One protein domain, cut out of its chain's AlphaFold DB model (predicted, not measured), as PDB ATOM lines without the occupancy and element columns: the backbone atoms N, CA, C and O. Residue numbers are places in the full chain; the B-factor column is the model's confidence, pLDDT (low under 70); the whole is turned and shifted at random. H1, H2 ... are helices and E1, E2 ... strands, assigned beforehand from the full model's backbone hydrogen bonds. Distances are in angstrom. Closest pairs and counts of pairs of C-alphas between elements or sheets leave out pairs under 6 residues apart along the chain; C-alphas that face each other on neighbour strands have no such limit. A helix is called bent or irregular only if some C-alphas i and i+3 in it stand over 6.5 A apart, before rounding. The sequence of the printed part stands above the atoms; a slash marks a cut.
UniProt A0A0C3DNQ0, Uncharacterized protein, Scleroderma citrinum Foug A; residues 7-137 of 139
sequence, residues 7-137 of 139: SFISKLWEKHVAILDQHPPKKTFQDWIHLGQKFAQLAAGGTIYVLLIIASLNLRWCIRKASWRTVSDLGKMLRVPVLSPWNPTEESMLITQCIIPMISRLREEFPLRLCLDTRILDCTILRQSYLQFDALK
ATOM      1  N   SER A   7     -30.911  17.324  23.673       79.12
ATOM      2  CA  SER A   7     -31.013  17.121  22.228       79.12
ATOM      3  C   SER A   7     -31.097  18.445  21.461       79.12
ATOM      4  O   SER A   7     -30.519  18.558  20.379       79.12
ATOM      5  N   PHE A   8     -31.735  19.476  22.026       85.19
ATOM      6  CA  PHE A   8     -31.874  20.788  21.394       85.19
ATOM      7  C   PHE A   8     -30.542  21.538  21.346       85.19
ATOM      8  O   PHE A   8     -30.109  21.947  20.269       85.19
ATOM      9  N   ILE A   9     -29.848  21.658  22.484       85.62
ATOM     10  CA  ILE A   9     -28.543  22.345  22.552       85.62
ATOM     11  C   ILE A   9     -27.523  21.639  21.650       85.62
ATOM     12  O   ILE A   9     -26.718  22.283  20.977       85.62
ATOM     13  N   SER A  10     -27.591  20.307  21.591       87.56
ATOM     14  CA  SER A  10     -26.756  19.500  20.706       87.56
ATOM     15  C   SER A  10     -26.978  19.820  19.227       87.56
ATOM     16  O   SER A  10     -26.008  20.084  18.518       87.56
ATOM     17  N   LYS A  11     -28.241  19.863  18.787       90.75
ATOM     18  CA  LYS A  11     -28.613  20.233  17.411       90.75
ATOM     19  C   LYS A  11     -28.220  21.671  17.080       90.75
ATOM     20  O   LYS A  11     -27.808  21.954  15.959       90.75
ATOM     21  N   LEU A  12     -28.336  22.582  18.045       90.50
ATOM     22  CA  LEU A  12     -27.954  23.980  17.867       90.50
ATOM     23  C   LEU A  12     -26.441  24.125  17.656       90.50
ATOM     24  O   LEU A  12     -26.020  24.860  16.762       90.50
ATOM     25  N   TRP A  13     -25.635  23.381  18.418       93.50
ATOM     26  CA  TRP A  13     -24.186  23.338  18.221       93.50
ATOM     27  C   TRP A  13     -23.821  22.777  16.841       93.50
ATOM     28  O   TRP A  13     -23.061  23.406  16.113       93.50
ATOM     29  N   GLU A  14     -24.412  21.645  16.448       93.69
ATOM     30  CA  GLU A  14     -24.164  21.016  15.141       93.69
ATOM     31  C   GLU A  14     -24.524  21.943  13.975       93.69
ATOM     32  O   GLU A  14     -23.766  22.063  13.019       93.69
ATOM     33  N   LYS A  15     -25.656  22.643  14.072       93.75
ATOM     34  CA  LYS A  15     -26.157  23.498  12.992       93.75
ATOM     35  C   LYS A  15     -25.407  24.825  12.855       93.75
ATOM     36  O   LYS A  15     -25.279  25.325  11.742       93.75
ATOM     37  N   HIS A  16     -24.982  25.430  13.965       92.06
ATOM     38  CA  HIS A  16     -24.530  26.829  13.971       92.06
ATOM     39  C   HIS A  16     -23.102  27.044  14.468       92.06
ATOM     40  O   HIS A  16     -22.514  28.076  14.164       92.06
ATOM     41  N   VAL A  17     -22.550  26.110  15.241       92.50
ATOM     42  CA  VAL A  17     -21.250  26.287  15.902       92.50
ATOM     43  C   VAL A  17     -20.191  25.390  15.273       92.50
ATOM     44  O   VAL A  17     -19.073  25.843  15.064       92.50
ATOM     45  N   ALA A  18     -20.545  24.158  14.903       92.94
ATOM     46  CA  ALA A  18     -19.626  23.206  14.276       92.94
ATOM     47  C   ALA A  18     -19.101  23.665  12.903       92.94
ATOM     48  O   ALA A  18     -18.061  23.199  12.459       92.94
ATOM     49  N   ILE A  19     -19.816  24.579  12.240       93.75
ATOM     50  CA  ILE A  19     -19.436  25.143  10.937       93.75
ATOM     51  C   ILE A  19     -18.377  26.254  11.031       93.75
ATOM     52  O   ILE A  19     -17.938  26.752  10.001       93.75
ATOM     53  N   LEU A  20     -18.018  26.700  12.240       93.75
ATOM     54  CA  LEU A  20     -17.064  27.790  12.451       93.75
ATOM     55  C   LEU A  20     -15.634  27.238  12.516       93.75
ATOM     56  O   LEU A  20     -15.388  26.284  13.248       93.75
ATOM     57  N   ASP A  21     -14.678  27.889  11.846       88.50
ATOM     58  CA  ASP A  21     -13.269  27.447  11.808       88.50
ATOM     59  C   ASP A  21     -12.624  27.331  13.200       88.50
ATOM     60  O   ASP A  21     -11.783  26.468  13.447       88.50
ATOM     61  N   GLN A  22     -13.024  28.197  14.133       92.19
ATOM     62  CA  GLN A  22     -12.592  28.165  15.529       92.19
ATOM     63  C   GLN A  22     -13.810  28.035  16.435       92.19
ATOM     64  O   GLN A  22     -14.369  29.024  16.913       92.19
ATOM     65  N   HIS A  23     -14.234  26.797  16.673       90.88
ATOM     66  CA  HIS A  23     -15.383  26.504  17.516       90.88
ATOM     67  C   HIS A  23     -14.972  25.882  18.862       90.88
ATOM     68  O   HIS A  23     -14.013  25.108  18.940       90.88
ATOM     69  N   PRO A  24     -15.706  26.145  19.958       92.75
ATOM     70  CA  PRO A  24     -15.494  25.428  21.208       92.75
ATOM     71  C   PRO A  24     -15.915  23.953  21.064       92.75
ATOM     72  O   PRO A  24     -16.810  23.637  20.269       92.75
ATOM     73  N   PRO A  25     -15.353  23.039  21.874       94.12
ATOM     74  CA  PRO A  25     -15.892  21.690  22.004       94.12
ATOM     75  C   PRO A  25     -17.375  21.725  22.398       94.12
ATOM     76  O   PRO A  25     -17.786  22.558  23.208       94.12
ATOM     77  N   LYS A  26     -18.174  20.778  21.890       92.00
ATOM     78  CA  LYS A  26     -19.622  20.686  22.163       92.00
ATOM     79  C   LYS A  26     -19.955  20.747  23.656       92.00
ATOM     80  O   LYS A  26     -20.866  21.466  24.056       92.00
ATOM     81  N   LYS A  27     -19.170  20.059  24.491       91.44
ATOM     82  CA  LYS A  27     -19.315  20.085  25.954       91.44
ATOM     83  C   LYS A  27     -19.085  21.481  26.539       91.44
ATOM     84  O   LYS A  27     -19.885  21.950  27.335       91.44
ATOM     85  N   THR A  28     -18.034  22.173  26.104       92.56
ATOM     86  CA  THR A  28     -17.746  23.549  26.530       92.56
ATOM     87  C   THR A  28     -18.868  24.503  26.127       92.56
ATOM     88  O   THR A  28     -19.278  25.337  26.928       92.56
ATOM     89  N   PHE A  29     -19.408  24.349  24.916       92.62
ATOM     90  CA  PHE A  29     -20.567  25.116  24.475       92.62
ATOM     91  C   PHE A  29     -21.801  24.845  25.344       92.62
ATOM     92  O   PHE A  29     -22.449  25.785  25.797       92.62
ATOM     93  N   GLN A  30     -22.098  23.575  25.630       91.12
ATOM     94  CA  GLN A  30     -23.181  23.203  26.540       91.12
ATOM     95  C   GLN A  30     -22.982  23.844  27.917       91.12
ATOM     96  O   GLN A  30     -23.908  24.474  28.422       91.12
ATOM     97  N   ASP A  31     -21.784  23.763  28.498       90.44
ATOM     98  CA  ASP A  31     -21.471  24.385  29.790       90.44
ATOM     99  C   ASP A  31     -21.693  25.908  29.766       90.44
ATOM    100  O   ASP A  31     -22.197  26.486  30.733       90.44
ATOM    101  N   TRP A  32     -21.347  26.572  28.658       92.62
ATOM    102  CA  TRP A  32     -21.590  28.004  28.476       92.62
ATOM    103  C   TRP A  32     -23.075  28.335  28.389       92.62
ATOM    104  O   TRP A  32     -23.500  29.293  29.032       92.62
ATOM    105  N   ILE A  33     -23.868  27.543  27.663       91.19
ATOM    106  CA  ILE A  33     -25.322  27.729  27.583       91.19
ATOM    107  C   ILE A  33     -25.964  27.551  28.961       91.19
ATOM    108  O   ILE A  33     -26.693  28.438  29.398       91.19
ATOM    109  N   HIS A  34     -25.628  26.485  29.694       88.94
ATOM    110  CA  HIS A  34     -26.162  26.256  31.042       88.94
ATOM    111  C   HIS A  34     -25.788  27.386  32.010       88.94
ATOM    112  O   HIS A  34     -26.603  27.830  32.822       88.94
ATOM    113  N   LEU A  35     -24.553  27.889  31.929       92.12
ATOM    114  CA  LEU A  35     -24.138  29.045  32.721       92.12
ATOM    115  C   LEU A  35     -24.889  30.320  32.301       92.12
ATOM    116  O   LEU A  35     -25.328  31.083  33.160       92.12
ATOM    117  N   GLY A  36     -25.076  30.531  30.999       90.50
ATOM    118  CA  GLY A  36     -25.846  31.641  30.443       90.50
ATOM    119  C   GLY A  36     -27.300  31.634  30.909       90.50
ATOM    120  O   GLY A  36     -27.808  32.672  31.321       90.50
ATOM    121  N   GLN A  37     -27.946  30.465  30.951       89.56
ATOM    122  CA  GLN A  37     -29.304  30.306  31.482       89.56
ATOM    123  C   GLN A  37     -29.399  30.738  32.952       89.56
ATOM    124  O   GLN A  37     -30.356  31.410  33.334       89.56
ATOM    125  N   LYS A  38     -28.392  30.418  33.782       91.50
ATOM    126  CA  LYS A  38     -28.357  30.865  35.187       91.50
ATOM    127  C   LYS A  38     -28.284  32.387  35.295       91.50
ATOM    128  O   LYS A  38     -29.002  32.982  36.095       91.50
ATOM    129  N   PHE A  39     -27.449  33.025  34.479       91.50
ATOM    130  CA  PHE A  39     -27.375  34.486  34.437       91.50
ATOM    131  C   PHE A  39     -28.668  35.114  33.915       91.50
ATOM    132  O   PHE A  39     -29.149  36.075  34.508       91.50
ATOM    133  N   ALA A  40     -29.274  34.541  32.876       86.69
ATOM    134  CA  ALA A  40     -30.559  34.997  32.361       86.69
ATOM    135  C   ALA A  40     -31.658  34.921  33.434       86.69
ATOM    136  O   ALA A  40     -32.416  35.873  33.600       86.69
ATOM    137  N   GLN A  41     -31.695  33.842  34.222       85.94
ATOM    138  CA  GLN A  41     -32.640  33.686  35.329       85.94
ATOM    139  C   GLN A  41     -32.453  34.761  36.413       85.94
ATOM    140  O   GLN A  41     -33.437  35.311  36.907       85.94
ATOM    141  N   LEU A  42     -31.208  35.092  36.767       88.75
ATOM    142  CA  LEU A  42     -30.911  36.144  37.746       88.75
ATOM    143  C   LEU A  42     -31.249  37.534  37.207       88.75
ATOM    144  O   LEU A  42     -31.849  38.331  37.923       88.75
ATOM    145  N   ALA A  43     -30.938  37.810  35.941       86.06
ATOM    146  CA  ALA A  43     -31.289  39.070  35.289       86.06
ATOM    147  C   ALA A  43     -32.812  39.249  35.162       86.06
ATOM    148  O   ALA A  43     -33.327  40.341  35.391       86.06
ATOM    149  N   ALA A  44     -33.550  38.170  34.884       79.62
ATOM    150  CA  ALA A  44     -35.012  38.167  34.889       79.62
ATOM    151  C   ALA A  44     -35.611  38.370  36.295       79.62
ATOM    152  O   ALA A  44     -36.800  38.686  36.415       79.62
ATOM    153  N   GLY A  45     -34.821  38.130  37.344       74.62
ATOM    154  CA  GLY A  45     -35.184  38.312  38.742       74.62
ATOM    155  C   GLY A  45     -34.864  39.702  39.282       74.62
ATOM    156  O   GLY A  45     -35.728  40.326  39.868       74.62
ATOM    157  N   GLY A  46     -33.637  40.188  39.083       67.50
ATOM    158  CA  GLY A  46     -33.134  41.420  39.700       67.50
ATOM    159  C   GLY A  46     -32.609  42.466  38.727       67.50
ATOM    160  O   GLY A  46     -32.012  43.435  39.180       67.50
ATOM    161  N   THR A  47     -32.876  42.325  37.422       82.25
ATOM    162  CA  THR A  47     -32.416  43.181  36.303       82.25
ATOM    163  C   THR A  47     -30.998  42.893  35.821       82.25
ATOM    164  O   THR A  47     -30.226  42.189  36.468       82.25
ATOM    165  N   ILE A  48     -30.620  43.488  34.684       87.06
ATOM    166  CA  ILE A  48     -29.267  43.357  34.137       87.06
ATOM    167  C   ILE A  48     -28.175  43.900  35.072       87.06
ATOM    168  O   ILE A  48     -27.044  43.420  35.026       87.06
ATOM    169  N   TYR A  49     -28.504  44.827  35.975       89.25
ATOM    170  CA  TYR A  49     -27.551  45.356  36.953       89.25
ATOM    171  C   TYR A  49     -27.046  44.279  37.923       89.25
ATOM    172  O   TYR A  49     -25.906  44.352  38.372       89.25
ATOM    173  N   VAL A  50     -27.817  43.212  38.172       89.88
ATOM    174  CA  VAL A  50     -27.331  42.050  38.941       89.88
ATOM    175  C   VAL A  50     -26.156  41.369  38.246       89.88
ATOM    176  O   VAL A  50     -25.237  40.907  38.918       89.88
ATOM    177  N   LEU A  51     -26.131  41.339  36.911       90.88
ATOM    178  CA  LEU A  51     -24.993  40.782  36.176       90.88
ATOM    179  C   LEU A  51     -23.737  41.638  36.347       90.88
ATOM    180  O   LEU A  51     -22.646  41.081  36.450       90.88
ATOM    181  N   LEU A  52     -23.889  42.964  36.444       90.56
ATOM    182  CA  LEU A  52     -22.773  43.863  36.741       90.56
ATOM    183  C   LEU A  52     -22.203  43.606  38.136       90.56
ATOM    184  O   LEU A  52     -20.990  43.506  38.275       90.56
ATOM    185  N   ILE A  53     -23.064  43.426  39.142       91.50
ATOM    186  CA  ILE A  53     -22.647  43.088  40.512       91.50
ATOM    187  C   ILE A  53     -21.923  41.733  40.538       91.50
ATOM    188  O   ILE A  53     -20.863  41.588  41.140       91.50
ATOM    189  N   ILE A  54     -22.467  40.724  39.852       92.44
ATOM    190  CA  ILE A  54     -21.839  39.400  39.760       92.44
ATOM    191  C   ILE A  54     -20.459  39.488  39.098       92.44
ATOM    192  O   ILE A  54     -19.527  38.811  39.539       92.44
ATOM    193  N   ALA A  55     -20.327  40.291  38.041       91.81
ATOM    194  CA  ALA A  55     -19.066  40.485  37.340       91.81
ATOM    195  C   ALA A  55     -18.046  41.245  38.201       91.81
ATOM    196  O   ALA A  55     -16.910  40.789  38.320       91.81
ATOM    197  N   SER A  56     -18.450  42.345  38.843       90.50
ATOM    198  CA  SER A  56     -17.565  43.187  39.657       90.50
ATOM    199  C   SER A  56     -17.050  42.471  40.904       90.50
ATOM    200  O   SER A  56     -15.893  42.636  41.278       90.50
ATOM    201  N   LEU A  57     -17.876  41.613  41.506       92.19
ATOM    202  CA  LEU A  57     -17.510  40.799  42.666       92.19
ATOM    203  C   LEU A  57     -16.887  39.443  42.287       92.19
ATOM    204  O   LEU A  57     -16.655  38.604  43.157       92.19
ATOM    205  N   ASN A  58     -16.632  39.194  40.997       92.56
ATOM    206  CA  ASN A  58     -16.069  37.941  40.485       92.56
ATOM    207  C   ASN A  58     -16.846  36.677  40.937       92.56
ATOM    208  O   ASN A  58     -16.287  35.596  41.142       92.56
ATOM    209  N   LEU A  59     -18.174  36.784  41.056       92.81
ATOM    210  CA  LEU A  59     -19.053  35.716  41.553       92.81
ATOM    211  C   LEU A  59     -19.409  34.672  40.486       92.81
ATOM    212  O   LEU A  59     -20.147  33.723  40.761       92.81
ATOM    213  N   ARG A  60     -18.862  34.790  39.269       91.69
ATOM    214  CA  ARG A  60     -19.089  33.848  38.158       91.69
ATOM    215  C   ARG A  60     -18.870  32.395  38.581       91.69
ATOM    216  O   ARG A  60     -19.647  31.518  38.206       91.69
ATOM    217  N   TRP A  61     -17.824  32.129  39.363       91.19
ATOM    218  CA  TRP A  61     -17.508  30.776  39.821       91.19
ATOM    219  C   TRP A  61     -18.520  30.243  40.835       91.19
ATOM    220  O   TRP A  61     -18.854  29.056  40.783       91.19
ATOM    221  N   CYS A  62     -19.041  31.112  41.702       93.06
ATOM    222  CA  CYS A  62     -20.097  30.779  42.653       93.06
ATOM    223  C   CYS A  62     -21.383  30.408  41.909       93.06
ATOM    224  O   CYS A  62     -21.933  29.333  42.138       93.06
ATOM    225  N   ILE A  63     -21.796  31.221  40.930       92.81
ATOM    226  CA  ILE A  63     -22.985  30.939  40.110       92.81
ATOM    227  C   ILE A  63     -22.813  29.658  39.287       92.81
ATOM    228  O   ILE A  63     -23.743  28.856  39.173       92.81
ATOM    229  N   ARG A  64     -21.609  29.402  38.760       92.31
ATOM    230  CA  ARG A  64     -21.325  28.155  38.041       92.31
ATOM    231  C   ARG A  64     -21.568  26.928  38.922       92.31
ATOM    232  O   ARG A  64     -22.212  25.991  38.456       92.31
ATOM    233  N   LYS A  65     -21.093  26.955  40.172       93.31
ATOM    234  CA  LYS A  65     -21.245  25.858  41.145       93.31
ATOM    235  C   LYS A  65     -22.652  25.762  41.743       93.31
ATOM    236  O   LYS A  65     -23.063  24.670  42.119       93.31
ATOM    237  N   ALA A  66     -23.383  26.874  41.831       92.19
ATOM    238  CA  ALA A  66     -24.721  26.908  42.411       92.19
ATOM    239  C   ALA A  66     -25.689  25.986  41.659       92.19
ATOM    240  O   ALA A  66     -25.649  25.894  40.429       92.19
ATOM    241  N   SER A  67     -26.584  25.318  42.386       93.00
ATOM    242  CA  SER A  67     -27.624  24.497  41.765       93.00
ATOM    243  C   SER A  67     -28.621  25.367  40.990       93.00
ATOM    244  O   SER A  67     -28.810  26.544  41.306       93.00
ATOM    245  N   TRP A  68     -29.299  24.794  39.990       88.88
ATOM    246  CA  TRP A  68     -30.369  25.505  39.279       88.88
ATOM    247  C   TRP A  68     -31.478  25.978  40.226       88.88
ATOM    248  O   TRP A  68     -31.961  27.099  40.094       88.88
ATOM    249  N   ARG A  69     -31.833  25.158  41.227       88.75
ATOM    250  CA  ARG A  69     -32.835  25.507  42.242       88.75
ATOM    251  C   ARG A  69     -32.421  26.763  43.011       88.75
ATOM    252  O   ARG A  69     -33.188  27.713  43.047       88.75
ATOM    253  N   THR A  70     -31.182  26.809  43.502       90.12
ATOM    254  CA  THR A  70     -30.631  27.975  44.211       90.12
ATOM    255  C   THR A  70     -30.695  29.245  43.361       90.12
ATOM    256  O   THR A  70     -31.128  30.288  43.834       90.12
ATOM    257  N   VAL A  71     -30.299  29.162  42.087       89.56
ATOM    258  CA  VAL A  71     -30.341  30.307  41.163       89.56
ATOM    259  C   VAL A  71     -31.779  30.750  40.882       89.56
ATOM    260  O   VAL A  71     -32.063  31.945  40.834       89.56
ATOM    261  N   SER A  72     -32.691  29.792  40.711       85.62
ATOM    262  CA  SER A  72     -34.111  30.058  40.490       85.62
ATOM    263  C   SER A  72     -34.749  30.750  41.693       85.62
ATOM    264  O   SER A  72     -35.440  31.753  41.514       85.62
ATOM    265  N   ASP A  73     -34.475  30.268  42.906       86.12
ATOM    266  CA  ASP A  73     -35.012  30.838  44.140       86.12
ATOM    267  C   ASP A  73     -34.438  32.231  44.407       86.12
ATOM    268  O   ASP A  73     -35.209  33.160  44.641       86.12
ATOM    269  N   LEU A  74     -33.131  32.433  44.211       87.44
ATOM    270  CA  LEU A  74     -32.528  33.765  44.269       87.44
ATOM    271  C   LEU A  74     -33.163  34.720  43.245       87.44
ATOM    272  O   LEU A  74     -33.501  35.852  43.577       87.44
ATOM    273  N   GLY A  75     -33.397  34.258  42.012       86.25
ATOM    274  CA  GLY A  75     -34.107  35.036  40.993       86.25
ATOM    275  C   GLY A  75     -35.528  35.429  41.422       86.25
ATOM    276  O   GLY A  75     -35.950  36.560  41.183       86.25
ATOM    277  N   LYS A  76     -36.263  34.538  42.100       83.44
ATOM    278  CA  LYS A  76     -37.590  34.860  42.659       83.44
ATOM    279  C   LYS A  76     -37.494  35.887  43.782       83.44
ATOM    280  O   LYS A  76     -38.290  36.818  43.788       83.44
ATOM    281  N   MET A  77     -36.531  35.741  44.693       84.25
ATOM    282  CA  MET A  77     -36.349  36.661  45.820       84.25
ATOM    283  C   MET A  77     -35.924  38.059  45.362       84.25
ATOM    284  O   MET A  77     -36.349  39.049  45.945       84.25
ATOM    285  N   LEU A  78     -35.133  38.156  44.290       84.44
ATOM    286  CA  LEU A  78     -34.807  39.434  43.656       84.44
ATOM    287  C   LEU A  78     -36.039  40.094  43.016       84.44
ATOM    288  O   LEU A  78     -36.168  41.316  43.056       84.44
ATOM    289  N   ARG A  79     -36.953  39.289  42.454       80.06
ATOM    290  CA  ARG A  79     -38.175  39.771  41.791       80.06
ATOM    291  C   ARG A  79     -39.229  40.227  42.791       80.06
ATOM    292  O   ARG A  79     -39.869  41.258  42.601       80.06
ATOM    293  N   VAL A  80     -39.444  39.418  43.822       81.31
ATOM    294  CA  VAL A  80     -40.394  39.663  44.904       81.31
ATOM    295  C   VAL A  80     -39.670  39.348  46.207       81.31
ATOM    296  O   VAL A  80     -39.684  38.197  46.654       81.31
ATOM    297  N   PRO A  81     -39.002  40.340  46.816       73.56
ATOM    298  CA  PRO A  81     -38.379  40.140  48.110       73.56
ATOM    299  C   PRO A  81     -39.474  39.907  49.151       73.56
ATOM    300  O   PRO A  81     -40.209  40.821  49.525       73.56
ATOM    301  N   VAL A  82     -39.616  38.660  49.599       68.69
ATOM    302  CA  VAL A  82     -40.562  38.308  50.658       68.69
ATOM    303  C   VAL A  82     -39.946  38.716  51.991       68.69
ATOM    304  O   VAL A  82     -39.104  38.010  52.541       68.69
ATOM    305  N   LEU A  83     -40.374  39.860  52.517       63.88
ATOM    306  CA  LEU A  83     -40.217  40.179  53.931       63.88
ATOM    307  C   LEU A  83     -41.343  39.478  54.687       63.88
ATOM    308  O   LEU A  83     -42.496  39.892  54.601       63.88
ATOM    309  N   SER A  84     -41.020  38.421  55.431       60.91
ATOM    310  CA  SER A  84     -41.904  37.998  56.515       60.91
ATOM    311  C   SER A  84     -41.752  39.022  57.644       60.91
ATOM    312  O   SER A  84     -40.658  39.113  58.205       60.91
ATOM    313  N   PRO A  85     -42.800  39.788  58.007       59.62
ATOM    314  CA  PRO A  85     -42.707  40.804  59.062       59.62
ATOM    315  C   PRO A  85     -42.350  40.215  60.431       59.62
ATOM    316  O   PRO A  85     -41.905  40.931  61.320       59.62
ATOM    317  N   TRP A  86     -42.561  38.908  60.594       62.25
ATOM    318  CA  TRP A  86     -42.461  38.198  61.864       62.25
ATOM    319  C   TRP A  86     -41.193  37.349  61.981       62.25
ATOM    320  O   TRP A  86     -40.833  36.953  63.083       62.25
ATOM    321  N   ASN A  87     -40.524  37.053  60.860       61.34
ATOM    322  CA  ASN A  87     -39.258  36.321  60.846       61.34
ATOM    323  C   ASN A  87     -38.497  36.577  59.529       61.34
ATOM    324  O   ASN A  87     -38.596  35.770  58.596       61.34
ATOM    325  N   PRO A  88     -37.811  37.725  59.391       67.56
ATOM    326  CA  PRO A  88     -37.015  38.006  58.204       67.56
ATOM    327  C   PRO A  88     -35.812  37.057  58.149       67.56
ATOM    328  O   PRO A  88     -35.036  36.964  59.096       67.56
ATOM    329  N   THR A  89     -35.638  36.351  57.031       79.31
ATOM    330  CA  THR A  89     -34.433  35.540  56.805       79.31
ATOM    331  C   THR A  89     -33.247  36.445  56.471       79.31
ATOM    332  O   THR A  89     -33.429  37.487  55.834       79.31
ATOM    333  N   GLU A  90     -32.025  36.037  56.826       82.81
ATOM    334  CA  GLU A  90     -30.797  36.782  56.489       82.81
ATOM    335  C   GLU A  90     -30.699  37.077  54.984       82.81
ATOM    336  O   GLU A  90     -30.345  38.181  54.574       82.81
ATOM    337  N   GLU A  91     -31.105  36.119  54.149       81.88
ATOM    338  CA  GLU A  91     -31.161  36.260  52.693       81.88
ATOM    339  C   GLU A  91     -32.135  37.368  52.254       81.88
ATOM    340  O   GLU A  91     -31.809  38.183  51.389       81.88
ATOM    341  N   SER A  92     -33.323  37.438  52.871       80.12
ATOM    342  CA  SER A  92     -34.316  38.483  52.584       80.12
ATOM    343  C   SER A  92     -33.814  39.870  52.996       80.12
ATOM    344  O   SER A  92     -34.020  40.844  52.266       80.12
ATOM    345  N   MET A  93     -33.090  39.960  54.116       84.50
ATOM    346  CA  MET A  93     -32.473  41.202  54.581       84.50
ATOM    347  C   MET A  93     -31.346  41.636  53.647       84.50
ATOM    348  O   MET A  93     -31.330  42.785  53.217       84.50
ATOM    349  N   LEU A  94     -30.459  40.722  53.249       87.69
ATOM    350  CA  LEU A  94     -29.376  41.020  52.310       87.69
ATOM    351  C   LEU A  94     -29.916  41.555  50.976       87.69
ATOM    352  O   LEU A  94     -29.395  42.528  50.427       87.69
ATOM    353  N   ILE A  95     -30.983  40.946  50.458       87.25
ATOM    354  CA  ILE A  95     -31.589  41.387  49.202       87.25
ATOM    355  C   ILE A  95     -32.196  42.784  49.351       87.25
ATOM    356  O   ILE A  95     -31.939  43.657  48.524       87.25
ATOM    357  N   THR A  96     -32.978  43.005  50.405       86.50
ATOM    358  CA  THR A  96     -33.756  44.240  50.586       86.50
ATOM    359  C   THR A  96     -32.918  45.423  51.053       86.50
ATOM    360  O   THR A  96     -33.176  46.545  50.624       86.50
ATOM    361  N   GLN A  97     -31.904  45.192  51.887       89.00
ATOM    362  CA  GLN A  97     -31.094  46.247  52.501       89.00
ATOM    363  C   GLN A  97     -29.788  46.520  51.752       89.00
ATOM    364  O   GLN A  97     -29.262  47.625  51.851       89.00
ATOM    365  N   CYS A  98     -29.274  45.554  50.984       89.94
ATOM    366  CA  CYS A  98     -27.997  45.708  50.281       89.94
ATOM    367  C   CYS A  98     -28.159  45.628  48.763       89.94
ATOM    368  O   CYS A  98     -27.811  46.575  48.058       89.94
ATOM    369  N   ILE A  99     -28.693  44.516  48.242       89.50
ATOM    370  CA  ILE A  99     -28.680  44.252  46.794       89.50
ATOM    371  C   ILE A  99     -29.610  45.210  46.043       89.50
ATOM    372  O   ILE A  99     -29.184  45.830  45.071       89.50
ATOM    373  N   ILE A 100     -30.857  45.377  46.491       87.44
ATOM    374  CA  ILE A 100     -31.822  46.281  45.847       87.44
ATOM    375  C   ILE A 100     -31.340  47.741  45.889       87.44
ATOM    376  O   ILE A 100     -31.302  48.363  44.826       87.44
ATOM    377  N   PRO A 101     -30.905  48.301  47.036       91.00
ATOM    378  CA  PRO A 101     -30.353  49.656  47.071       91.00
ATOM    379  C   PRO A 101     -29.124  49.837  46.176       91.00
ATOM    380  O   PRO A 101     -28.996  50.868  45.517       91.00
ATOM    381  N   MET A 102     -28.244  48.834  46.102       91.50
ATOM    382  CA  MET A 102     -27.092  48.857  45.198       91.50
ATOM    383  C   MET A 102     -27.526  48.893  43.728       91.50
ATOM    384  O   MET A 102     -26.995  49.692  42.963       91.50
ATOM    385  N   ILE A 103     -28.515  48.084  43.336       89.38
ATOM    386  CA  ILE A 103     -29.092  48.111  41.982       89.38
ATOM    387  C   ILE A 103     -29.700  49.484  41.678       89.38
ATOM    388  O   ILE A 103     -29.479  50.010  40.588       89.38
ATOM    389  N   SER A 104     -30.433  50.079  42.624       88.12
ATOM    390  CA  SER A 104     -31.008  51.419  42.454       88.12
ATOM    391  C   SER A 104     -29.927  52.471  42.209       88.12
ATOM    392  O   SER A 104     -30.035  53.219  41.242       88.12
ATOM    393  N   ARG A 105     -28.847  52.470  43.004       90.75
ATOM    394  CA  ARG A 105     -27.712  53.387  42.793       90.75
ATOM    395  C   ARG A 105     -27.023  53.160  41.453       90.75
ATOM    396  O   ARG A 105     -26.821  54.108  40.709       90.75
ATOM    397  N   LEU A 106     -26.728  51.907  41.102       89.56
ATOM    398  CA  LEU A 106     -26.110  51.576  39.814       89.56
ATOM    399  C   LEU A 106     -26.962  52.035  38.631       89.56
ATOM    400  O   LEU A 106     -26.426  52.468  37.619       89.56
ATOM    401  N   ARG A 107     -28.287  51.954  38.750       88.25
ATOM    402  CA  ARG A 107     -29.209  52.430  37.720       88.25
ATOM    403  C   ARG A 107     -29.177  53.951  37.565       88.25
ATOM    404  O   ARG A 107     -29.315  54.435  36.444       88.25
ATOM    405  N   GLU A 108     -29.063  54.682  38.667       89.25
ATOM    406  CA  GLU A 108     -28.991  56.147  38.667       89.25
ATOM    407  C   GLU A 108     -27.642  56.640  38.134       89.25
ATOM    408  O   GLU A 108     -27.599  57.537  37.295       89.25
ATOM    409  N   GLU A 109     -26.548  56.017  38.574       90.81
ATOM    410  CA  GLU A 109     -25.185  56.397  38.195       90.81
ATOM    411  C   GLU A 109     -24.799  55.901  36.795       90.81
ATOM    412  O   GLU A 109     -24.028  56.554  36.092       90.81
ATOM    413  N   PHE A 110     -25.331  54.751  36.372       87.69
ATOM    414  CA  PHE A 110     -24.961  54.098  35.120       87.69
ATOM    415  C   PHE A 110     -26.189  53.620  34.329       87.69
ATOM    416  O   PHE A 110     -26.447  52.418  34.233       87.69
ATOM    417  N   PRO A 111     -26.967  54.540  33.729       85.56
ATOM    418  CA  PRO A 111     -28.191  54.199  33.016       85.56
ATOM    419  C   PRO A 111     -27.898  53.390  31.743       85.56
ATOM    420  O   PRO A 111     -27.573  53.926  30.683       85.56
ATOM    421  N   LEU A 112     -28.041  52.069  31.844       83.69
ATOM    422  CA  LEU A 112     -27.822  51.141  30.742       83.69
ATOM    423  C   LEU A 112     -28.953  51.189  29.712       83.69
ATOM    424  O   LEU A 112     -30.123  50.950  30.025       83.69
ATOM    425  N   ARG A 113     -28.568  51.392  28.451       82.38
ATOM    426  CA  ARG A 113     -29.436  51.260  27.277       82.38
ATOM    427  C   ARG A 113     -28.810  50.280  26.301       82.38
ATOM    428  O   ARG A 113     -27.728  50.532  25.776       82.38
ATOM    429  N   LEU A 114     -29.482  49.157  26.068       77.00
ATOM    430  CA  LEU A 114     -29.001  48.127  25.152       77.00
ATOM    431  C   LEU A 114     -29.665  48.313  23.792       77.00
ATOM    432  O   LEU A 114     -30.893  48.301  23.692       77.00
ATOM    433  N   CYS A 115     -28.853  48.462  22.750       76.31
ATOM    434  CA  CYS A 115     -29.341  48.481  21.375       76.31
ATOM    435  C   CYS A 115     -29.463  47.035  20.882       76.31
ATOM    436  O   CYS A 115     -28.460  46.354  20.673       76.31
ATOM    437  N   LEU A 116     -30.697  46.563  20.739       70.00
ATOM    438  CA  LEU A 116     -31.041  45.264  20.176       70.00
ATOM    439  C   LEU A 116     -31.587  45.494  18.768       70.00
ATOM    440  O   LEU A 116     -32.789  45.701  18.584       70.00
ATOM    441  N   ASP A 117     -30.681  45.471  17.790       73.50
ATOM    442  CA  ASP A 117     -30.976  45.726  16.379       73.50
ATOM    443  C   ASP A 117     -31.636  47.109  16.183       73.50
ATOM    444  O   ASP A 117     -30.988  48.135  16.390       73.50
ATOM    445  N   THR A 118     -32.938  47.163  15.884       72.50
ATOM    446  CA  THR A 118     -33.716  48.411  15.741       72.50
ATOM    447  C   THR A 118     -34.395  48.887  17.032       72.50
ATOM    448  O   THR A 118     -35.042  49.935  17.043       72.50
ATOM    449  N   ARG A 119     -34.292  48.129  18.131       68.19
ATOM    450  CA  ARG A 119     -34.981  48.411  19.399       68.19
ATOM    451  C   ARG A 119     -33.990  48.828  20.473       68.19
ATOM    452  O   ARG A 119     -32.951  48.202  20.650       68.19
ATOM    453  N   ILE A 120     -34.350  49.839  21.256       74.81
ATOM    454  CA  ILE A 120     -33.606  50.209  22.460       74.81
ATOM    455  C   ILE A 120     -34.328  49.603  23.659       74.81
ATOM    456  O   ILE A 120     -35.485  49.929  23.927       74.81
ATOM    457  N   LEU A 121     -33.643  48.718  24.379       70.88
ATOM    458  CA  LEU A 121     -34.079  48.263  25.690       70.88
ATOM    459  C   LEU A 121     -33.491  49.203  26.741       70.88
ATOM    460  O   LEU A 121     -32.299  49.140  27.052       70.88
ATOM    461  N   ASP A 122     -34.335  50.083  27.275       73.56
ATOM    462  CA  ASP A 122     -33.971  50.908  28.422       73.56
ATOM    463  C   ASP A 122     -34.046  50.057  29.699       73.56
ATOM    464  O   ASP A 122     -35.122  49.760  30.229       73.56
ATOM    465  N   CYS A 123     -32.879  49.641  30.192       73.56
ATOM    466  CA  CYS A 123     -32.773  48.793  31.375       73.56
ATOM    467  C   CYS A 123     -33.035  49.559  32.677       73.56
ATOM    468  O   CYS A 123     -33.089  48.943  33.742       73.56
ATOM    469  N   THR A 124     -33.227  50.882  32.627       71.44
ATOM    470  CA  THR A 124     -33.680  51.655  33.786       71.44
ATOM    471  C   THR A 124     -35.174  51.424  34.053       71.44
ATOM    472  O   THR A 124     -35.619  51.480  35.197       71.44
ATOM    473  N   ILE A 125     -35.972  51.070  33.041       69.56
ATOM    474  CA  ILE A 125     -37.408  50.821  33.211       69.56
ATOM    475  C   ILE A 125     -37.633  49.356  33.599       69.56
ATOM    476  O   ILE A 125     -37.868  48.474  32.768       69.56
ATOM    477  N   LEU A 126     -37.603  49.105  34.911       66.50
ATOM    478  CA  LEU A 126     -37.718  47.769  35.510       66.50
ATOM    479  C   LEU A 126     -38.926  46.982  34.982       66.50
ATOM    480  O   LEU A 126     -38.797  45.832  34.570       66.50
ATOM    481  N   ARG A 127     -40.099  47.624  34.922       65.38
ATOM    482  CA  ARG A 127     -41.358  47.000  34.486       65.38
ATOM    483  C   ARG A 127     -41.309  46.501  33.036       65.38
ATOM    484  O   ARG A 127     -41.850  45.437  32.751       65.38
ATOM    485  N   GLN A 128     -40.664  47.238  32.131       59.88
ATOM    486  CA  GLN A 128     -40.513  46.823  30.731       59.88
ATOM    487  C   GLN A 128     -39.504  45.686  30.586       59.88
ATOM    488  O   GLN A 128     -39.776  44.729  29.864       59.88
ATOM    489  N   SER A 129     -38.392  45.748  31.325       57.59
ATOM    490  CA  SER A 129     -37.420  44.652  31.377       57.59
ATOM    491  C   SER A 129     -38.088  43.350  31.836       57.59
ATOM    492  O   SER A 129     -37.947  42.326  31.174       57.59
ATOM    493  N   TYR A 130     -38.906  43.389  32.895       61.91
ATOM    494  CA  TYR A 130     -39.644  42.212  33.372       61.91
ATOM    495  C   TYR A 130     -40.583  41.608  32.320       61.91
ATOM    496  O   TYR A 130     -40.558  40.395  32.115       61.91
ATOM    497  N   LEU A 131     -41.381  42.436  31.634       63.09
ATOM    498  CA  LEU A 131     -42.309  41.966  30.598       63.09
ATOM    499  C   LEU A 131     -41.575  41.299  29.428       63.09
ATOM    500  O   LEU A 131     -42.038  40.284  28.911       63.09
ATOM    501  N   GLN A 132     -40.417  41.832  29.033       62.03
ATOM    502  CA  GLN A 132     -39.622  41.247  27.954       62.03
ATOM    503  C   GLN A 132     -38.921  39.950  28.377       62.03
ATOM    504  O   GLN A 132     -38.906  38.999  27.601       62.03
ATOM    505  N   PHE A 133     -38.409  39.856  29.609       56.94
ATOM    506  CA  PHE A 133     -37.805  38.614  30.106       56.94
ATOM    507  C   PHE A 133     -38.827  37.490  30.318       56.94
ATOM    508  O   PHE A 133     -38.519  36.333  30.039       56.94
ATOM    509  N   ASP A 134     -40.047  37.795  30.767       57.47
ATOM    510  CA  ASP A 134     -41.101  36.780  30.879       57.47
ATOM    511  C   ASP A 134     -41.645  36.351  29.502       57.47
ATOM    512  O   ASP A 134     -41.982  35.181  29.332       57.47
ATOM    513  N   ALA A 135     -41.637  37.232  28.493       55.72
ATOM    514  CA  ALA A 135     -41.941  36.860  27.105       55.72
ATOM    515  C   ALA A 135     -40.880  35.931  26.473       55.72
ATOM    516  O   ALA A 135     -41.189  35.192  25.540       55.72
ATOM    517  N   LEU A 136     -39.646  35.938  26.992       47.97
ATOM    518  CA  LEU A 136     -38.556  35.050  26.569       47.97
ATOM    519  C   LEU A 136     -38.592  33.669  27.244       47.97
ATOM    520  O   LEU A 136     -37.819  32.791  26.858       47.97
ATOM    521  N   LYS A 137     -39.481  33.436  28.225       40.88
ATOM    522  CA  LYS A 137     -39.718  32.092  28.771       40.88
ATOM    523  C   LYS A 137     -40.449  31.250  27.725       40.88
ATOM    524  O   LYS A 137     -41.676  31.204  27.675       40.88
TER     525      LYS A 137
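This is residues 7 to 137 of the 139 residues of an uncharacterized protein of Scleroderma citrinum Foug A (UniProt A0A0C3DNQ0). The long helix H2 runs through the middle, with H5 side by side with its later part, H1 across its first end, and H3 and H7 packing near its last end. The bent helix H6 packs on H3 with its arm H6b; residues 115 to 120, the tip of the E1-E2 hairpin, and residues 85 to 90 stick out. The printed part has 131 residues, in order H1 H2 H3 H4 H5 H6 E1 E2 H7, mostly helix, with one antiparallel sheet, E1 - E2. It is elongated, 55 by 35 by 27 A, and only just loose, close to compact, with a radius of gyration of the C-alphas of 16.9 A.

H1 is residues 7 to 16, from C-alpha 7 at (-31.013, 17.121, 22.228). H2, residues 26 to 46, is 30.3 A long. H3 is residues 49 to 56, H4 60 to 65, and H5 68 to 79, 16.5 A long. H6, residues 90 to 109, was assigned as one helix by its hydrogen bonds but is bent: C-alphas 97 and 100 are 6.7 A apart, between arms H6a, 90 to 97, and H6b, 100 to 109. E1 is 113 to 116, E2 119 to 122, and H7 126 to 135, ending at C-alpha 135 (-41.941, 36.860, 27.105).

H2 is the hub. Its residues 26 to 30 touch H1, closest C-alphas Trp 13 and Lys 26, 6.6 A. Residues 38 to 46 touch H5 at a shallow tilt of 26 degrees, the same way; C-alphas Gly 45 and Gly 75 are closest, 4.1 A. Residues 39 to 43 touch H3, closest C-alphas Ala 43 and Val 50, 6.2 A; residues 35 to 38 only just touch H4, with 3 pairs of C-alphas within 8 A, closest Leu 35 and Arg 64, 6.1 A. Residues 44 to 45 touch H7, closest C-alphas Ala 44 and Phe 133, 5.6 A. H3 touches H6b, about perpendicular at 89 degrees, closest C-alphas Tyr 49 and Ile 103, 5.9 A. In the hairpin E1 and E2, N 114 and O 121 are within hydrogen-bond range, 3.0 A. In each helix or arm every O i to N i+4 pair is within range.

The C-alphas of Asp 21 and Trp 86 are farthest apart, 58.9 A. The printed part has no cut and no long link. Mean pLDDT of the printed part is 82.9; residues 46, 82 to 88, 119 and 125 to 137 are under 70.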